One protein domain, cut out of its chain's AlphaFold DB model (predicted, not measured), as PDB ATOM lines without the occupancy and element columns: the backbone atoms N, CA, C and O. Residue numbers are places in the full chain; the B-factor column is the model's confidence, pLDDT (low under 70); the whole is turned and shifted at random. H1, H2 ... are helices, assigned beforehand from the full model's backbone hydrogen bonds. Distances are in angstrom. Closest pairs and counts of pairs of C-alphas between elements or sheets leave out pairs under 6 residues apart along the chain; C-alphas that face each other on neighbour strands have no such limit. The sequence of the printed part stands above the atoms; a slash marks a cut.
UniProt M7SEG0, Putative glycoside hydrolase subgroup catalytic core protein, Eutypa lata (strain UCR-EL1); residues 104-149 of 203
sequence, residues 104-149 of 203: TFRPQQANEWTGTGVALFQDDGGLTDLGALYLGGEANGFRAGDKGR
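AT A GLANCE: This is residues 104 to 149 of the 203 residues of the protein "Putative glycoside hydrolase subgroup catalytic core protein" of Eutypa lata (strain UCR-EL1) (UniProt M7SEG0). Look first for little regular structure: this is an elongated winding of loops, with the short helices H1 and H2 one after the other toward one end of the long axis and a wide unnamed loop around Glu 112 at the other. After H2, residues 141 to 149 fold back toward H1, and the printed part ends at Arg 149, its C-alpha 17.1 A from that of Thr 104. The printed part has 46 residues, 10 of them in the two named helices, H1 then H2, with no named strand; the class is all helix. It is compact, with a radius of gyration of the C-alphas of 10.6 A, and spans 33 by 17 by 11 A.

HOW THE PARTS SIT: Begin at H1, residues 129 to 134, where every O i to N i+4 pair is within hydrogen-bond range. A tight link of 2 residues leads to H2, residues 137 to 140, too short for such a pair; its one O i to N i+3 pair is within range. The two are close but not clearly touching: their closest C-alphas, of Ala 132 and Glu 138, are 7.8 A apart.

IN THESE COORDINATES: Find C-alpha 129 at (2.949, -15.499, 3.441); from there H1 runs 8.6 A to C-alpha 134. H2 runs 5.7 A, ending at C-alpha 140 at (-3.951, -3.901, 4.466).

THE WHOLE: The C-alphas farthest apart, of Glu 112 and Ala 139, are 33.2 A apart. Residues 104 to 128 hold no named element. The printed part has no cut, and no printed residue is under 70 in pLDDT.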
ATOM      1  N   THR A 104       2.948 -16.655  16.244       94.44
ATOM      2  CA  THR A 104       3.701 -15.398  16.430       94.44
ATOM      3  C   THR A 104       5.116 -15.643  16.969       94.44
ATOM      4  O   THR A 104       5.489 -15.176  18.040       94.44
ATOM      5  N   PHE A 105       5.900 -16.426  16.239       95.12
ATOM      6  CA  PHE A 105       7.268 -16.819  16.539       95.12
ATOM      7  C   PHE A 105       8.023 -17.131  15.242       95.12
ATOM      8  O   PHE A 105       7.425 -17.276  14.172       95.12
ATOM      9  N   ARG A 106       9.349 -17.246  15.347       96.06
ATOM     10  CA  ARG A 106      10.228 -17.674  14.248       96.06
ATOM     11  C   ARG A 106      10.409 -19.197  14.254       96.06
ATOM     12  O   ARG A 106      10.274 -19.808  15.315       96.06
ATOM     13  N   PRO A 107      10.783 -19.839  13.132       93.50
ATOM     14  CA  PRO A 107      10.864 -21.298  13.037       93.50
ATOM     15  C   PRO A 107      11.745 -21.961  14.107       93.50
ATOM     16  O   PRO A 107      11.431 -23.057  14.560       93.50
ATOM     17  N   GLN A 108      12.806 -21.293  14.573       91.81
ATOM     18  CA  GLN A 108      13.713 -21.816  15.610       91.81
ATOM     19  C   GLN A 108      13.046 -21.956  16.987       91.81
ATOM     20  O   GLN A 108      13.563 -22.665  17.846       91.81
ATOM     21  N   GLN A 109      11.923 -21.272  17.208       91.44
ATOM     22  CA  GLN A 109      11.158 -21.293  18.457       91.44
ATOM     23  C   GLN A 109       9.997 -22.300  18.409       91.44
ATOM     24  O   GLN A 109       9.289 -22.474  19.400       91.44
ATOM     25  N   ALA A 110       9.787 -22.966  17.269       90.75
ATOM     26  CA  ALA A 110       8.755 -23.980  17.129       90.75
ATOM     27  C   ALA A 110       9.093 -25.228  17.957       90.75
ATOM     28  O   ALA A 110      10.234 -25.689  17.983       90.75
ATOM     29  N   ASN A 111       8.078 -25.819  18.588       90.56
ATOM     30  CA  ASN A 111       8.216 -27.134  19.205       90.56
ATOM     31  C   ASN A 111       7.880 -28.254  18.205       90.56
ATOM     32  O   ASN A 111       7.287 -28.022  17.148       90.56
ATOM     33  N   GLU A 112       8.244 -29.489  18.554       91.19
ATOM     34  CA  GLU A 112       8.065 -30.661  17.685       91.19
ATOM     35  C   GLU A 112       6.598 -30.956  17.342       91.19
ATOM     36  O   GLU A 112       6.318 -31.507  16.280       91.19
ATOM     37  N   TRP A 113       5.658 -30.602  18.222       92.81
ATOM     38  CA  TRP A 113       4.241 -30.895  18.026       92.81
ATOM     39  C   TRP A 113       3.577 -29.912  17.058       92.81
ATOM     40  O   TRP A 113       2.827 -30.327  16.175       92.81
ATOM     41  N   THR A 114       3.864 -28.615  17.185       88.81
ATOM     42  CA  THR A 114       3.325 -27.600  16.268       88.81
ATOM     43  C   THR A 114       4.028 -27.634  14.921       88.81
ATOM     44  O   THR A 114       3.400 -27.386  13.895       88.81
ATOM     45  N   GLY A 115       5.325 -27.948  14.915       93.38
ATOM     46  CA  GLY A 115       6.174 -27.792  13.744       93.38
ATOM     47  C   GLY A 115       6.354 -26.323  13.348       93.38
ATOM     48  O   GLY A 115       5.814 -25.406  13.969       93.38
ATOM     49  N   THR A 116       7.140 -26.096  12.300       96.06
ATOM     50  CA  THR A 116       7.483 -24.750  11.816       96.06
ATOM     51  C   THR A 116       6.461 -24.176  10.836       96.06
ATOM     52  O   THR A 116       6.464 -22.973  10.597       96.06
ATOM     53  N   GLY A 117       5.569 -25.002  10.277       95.31
ATOM     54  CA  GLY A 117       4.614 -24.577   9.247       95.31
ATOM     55  C   GLY A 117       3.550 -23.585   9.722       95.31
ATOM     56  O   GLY A 117       2.897 -22.958   8.896       95.31
ATOM     57  N   VAL A 118       3.401 -23.403  11.035       95.94
ATOM     58  CA  VAL A 118       2.509 -22.400  11.634       95.94
ATOM     59  C   VAL A 118       3.189 -21.043  11.873       95.94
ATOM     60  O   VAL A 118       2.509 -20.086  12.221       95.94
ATOM     61  N   ALA A 119       4.512 -20.931  11.693       97.12
ATOM     62  CA  ALA A 119       5.247 -19.699  11.973       97.12
ATOM     63  C   ALA A 119       4.802 -18.540  11.058       97.12
ATOM     64  O   ALA A 119       4.787 -18.651   9.825       97.12
ATOM     65  N   LEU A 120       4.473 -17.408  11.678       97.56
ATOM     66  CA  LEU A 120       4.090 -16.159  11.016       97.56
ATOM     67  C   LEU A 120       5.309 -15.303  10.652       97.56
ATOM     68  O   LEU A 120       5.196 -14.406   9.818       97.56
ATOM     69  N   PHE A 121       6.470 -15.598  11.239       97.56
ATOM     70  CA  PHE A 121       7.727 -14.916  10.952       97.56
ATOM     71  C   PHE A 121       8.749 -15.861  10.320       97.56
ATOM     72  O   PHE A 121       8.790 -17.054  10.613       97.56
ATOM     73  N   GLN A 122       9.587 -15.302   9.456       96.44
ATOM     74  CA  GLN A 122      10.805 -15.901   8.933       96.44
ATOM     75  C   GLN A 122      11.936 -15.780   9.969       96.44
ATOM     76  O   GLN A 122      11.821 -15.069  10.971       96.44
ATOM     77  N   ASP A 123      13.064 -16.440   9.711       95.50
ATOM     78  CA  ASP A 123      14.244 -16.440  10.592       95.50
ATOM     79  C   ASP A 123      14.768 -15.025  10.887       95.50
ATOM     80  O   ASP A 123      15.234 -14.717  11.989       95.50
ATOM     81  N   ASP A 124      14.647 -14.135   9.905       94.50
ATOM     82  CA  ASP A 124      15.101 -12.752   9.972       94.50
ATOM     83  C   ASP A 124      14.059 -11.788  10.578       94.50
ATOM     84  O   ASP A 124      14.295 -10.578  10.619       94.50
ATOM     85  N   GLY A 125      12.919 -12.314  11.040       94.62
ATOM     86  CA  GLY A 125      11.811 -11.557  11.618       94.62
ATOM     87  C   GLY A 125      10.831 -10.951  10.607       94.62
ATOM     88  O   GLY A 125       9.887 -10.293  11.033       94.62
ATOM     89  N   GLY A 126      11.024 -11.150   9.298       96.88
ATOM     90  CA  GLY A 126      10.046 -10.741   8.287       96.88
ATOM     91  C   GLY A 126       8.793 -11.615   8.298       96.88
ATOM     92  O   GLY A 126       8.846 -12.770   8.713       96.88
ATOM     93  N   LEU A 127       7.661 -11.100   7.824       97.88
ATOM     94  CA  LEU A 127       6.430 -11.888   7.700       97.88
ATOM     95  C   LEU A 127       6.609 -13.063   6.728       97.88
ATOM     96  O   LEU A 127       7.243 -12.930   5.681       97.88
ATOM     97  N   THR A 128       6.029 -14.216   7.039       97.62
ATOM     98  CA  THR A 128       5.777 -15.277   6.046       97.62
ATOM     99  C   THR A 128       4.544 -14.916   5.209       97.62
ATOM    100  O   THR A 128       3.838 -13.963   5.540       97.62
ATOM    101  N   ASP A 129       4.230 -15.674   4.153       97.56
ATOM    102  CA  ASP A 129       2.949 -15.499   3.441       97.56
ATOM    103  C   ASP A 129       1.754 -15.682   4.395       97.56
ATOM    104  O   ASP A 129       0.780 -14.934   4.340       97.56
ATOM    105  N   LEU A 130       1.874 -16.625   5.337       97.25
ATOM    106  CA  LEU A 130       0.896 -16.872   6.397       97.25
ATOM    107  C   LEU A 130       0.767 -15.670   7.347       97.25
ATOM    108  O   LEU A 130      -0.341 -15.241   7.661       97.25
ATOM    109  N   GLY A 131       1.896 -15.097   7.780       97.38
ATOM    110  CA  GLY A 131       1.927 -13.891   8.610       97.38
ATOM    111  C   GLY A 131       1.320 -12.675   7.917       97.38
ATOM    112  O   GLY A 131       0.521 -11.957   8.515       97.38
ATOM    113  N   ALA A 132       1.652 -12.471   6.642       97.50
ATOM    114  CA  ALA A 132       1.093 -11.392   5.840       97.50
ATOM    115  C   ALA A 132      -0.422 -11.546   5.676       97.50
ATOM    116  O   ALA A 132      -1.154 -10.590   5.931       97.50
ATOM    117  N   LEU A 133      -0.903 -12.747   5.328       97.19
ATOM    118  CA  LEU A 133      -2.334 -13.035   5.218       97.19
ATOM    119  C   LEU A 133      -3.075 -12.737   6.526       97.19
ATOM    120  O   LEU A 133      -4.117 -12.083   6.496       97.19
ATOM    121  N   TYR A 134      -2.527 -13.158   7.668       96.62
ATOM    122  CA  TYR A 134      -3.154 -12.954   8.974       96.62
ATOM    123  C   TYR A 134      -3.349 -11.470   9.330       96.62
ATOM    124  O   TYR A 134      -4.343 -11.108   9.955       96.62
ATOM    125  N   LEU A 135      -2.447 -10.592   8.879       95.19
ATOM    126  CA  LEU A 135      -2.562  -9.139   9.060       95.19
ATOM    127  C   LEU A 135      -3.465  -8.456   8.007       95.19
ATOM    128  O   LEU A 135      -3.615  -7.231   7.996       95.19
ATOM    129  N   GLY A 136      -4.105  -9.240   7.135       93.44
ATOM    130  CA  GLY A 136      -5.005  -8.780   6.073       93.44
ATOM    131  C   GLY A 136      -4.347  -8.646   4.699       93.44
ATOM    132  O   GLY A 136      -4.952  -8.097   3.777       93.44
ATOM    133  N   GLY A 137      -3.120  -9.146   4.550       93.81
ATOM    134  CA  GLY A 137      -2.405  -9.243   3.281       93.81
ATOM    135  C   GLY A 137      -2.254  -7.908   2.557       93.81
ATOM    136  O   GLY A 137      -2.200  -6.833   3.165       93.81
ATOM    137  N   GLU A 138      -2.213  -7.969   1.224       90.94
ATOM    138  CA  GLU A 138      -2.000  -6.784   0.389       90.94
ATOM    139  C   GLU A 138      -3.081  -5.712   0.571       90.94
ATOM    140  O   GLU A 138      -2.777  -4.526   0.445       90.94
ATOM    141  N   ALA A 139      -4.315  -6.105   0.908       91.75
ATOM    142  CA  ALA A 139      -5.421  -5.176   1.143       91.75
ATOM    143  C   ALA A 139      -5.143  -4.220   2.315       91.75
ATOM    144  O   ALA A 139      -5.544  -3.059   2.269       91.75
ATOM    145  N   ASN A 140      -4.388  -4.688   3.314       93.69
ATOM    146  CA  ASN A 140      -3.951  -3.901   4.466       93.69
ATOM    147  C   ASN A 140      -2.484  -3.447   4.365       93.69
ATOM    148  O   ASN A 140      -1.951  -2.856   5.302       93.69
ATOM    149  N   GLY A 141      -1.832  -3.686   3.222       94.50
ATOM    150  CA  GLY A 141      -0.454  -3.270   2.974       94.50
ATOM    151  C   GLY A 141       0.614  -4.153   3.622       94.50
ATOM    152  O   GLY A 141       1.716  -3.656   3.839       94.50
ATOM    153  N   PHE A 142       0.304  -5.422   3.907       95.69
ATOM    154  CA  PHE A 142       1.253  -6.408   4.438       95.69
ATOM    155  C   PHE A 142       1.639  -7.441   3.379       95.69
ATOM    156  O   PHE A 142       0.787  -7.981   2.670       95.69
ATOM    157  N   ARG A 143       2.935  -7.732   3.276       97.00
ATOM    158  CA  ARG A 143       3.524  -8.683   2.329       97.00
ATOM    159  C   ARG A 143       4.563  -9.555   3.018       97.00
ATOM    160  O   ARG A 143       5.154  -9.169   4.026       97.00
ATOM    161  N   ALA A 144       4.817 -10.728   2.446       96.88
ATOM    162  CA  ALA A 144       5.920 -11.566   2.891       96.88
ATOM    163  C   ALA A 144       7.247 -10.792   2.843       96.88
ATOM    164  O   ALA A 144       7.560 -10.109   1.866       96.88
ATOM    165  N   GLY A 145       8.022 -10.916   3.917       96.31
ATOM    166  CA  GLY A 145       9.285 -10.216   4.131       96.31
ATOM    167  C   GLY A 145       9.153  -8.858   4.823       96.31
ATOM    168  O   GLY A 145      10.173  -8.346   5.283       96.31
ATOM    169  N   ASP A 146       7.947  -8.293   4.955       95.75
ATOM    170  CA  ASP A 146       7.763  -7.037   5.689       95.75
ATOM    171  C   ASP A 146       8.186  -7.201   7.153       95.75
ATOM    172  O   ASP A 146       7.909  -8.220   7.790       95.75
ATOM    173  N   LYS A 147       8.862  -6.182   7.686       92.75
ATOM    174  CA  LYS A 147       9.329  -6.112   9.077       92.75
ATOM    175  C   LYS A 147       8.665  -4.946   9.799       92.75
ATOM    176  O   LYS A 147       8.078  -4.067   9.164       92.75
ATOM    177  N   GLY A 148       8.787  -4.929  11.127       81.88
ATOM    178  CA  GLY A 148       8.433  -3.757  11.924       81.88
ATOM    179  C   GLY A 148       9.126  -2.517  11.362       81.88
ATOM    180  O   GLY A 148      10.317  -2.553  11.062       81.88
ATOM    181  N   ARG A 149       8.361  -1.446  11.151       73.56
ATOM    182  CA  ARG A 149       8.942  -0.150  10.797       73.56
ATOM    183  C   ARG A 149       9.568   0.413  12.061       73.56
ATOM    184  O   ARG A 149       8.911   0.386  13.101       73.56
TER     185      ARG A 149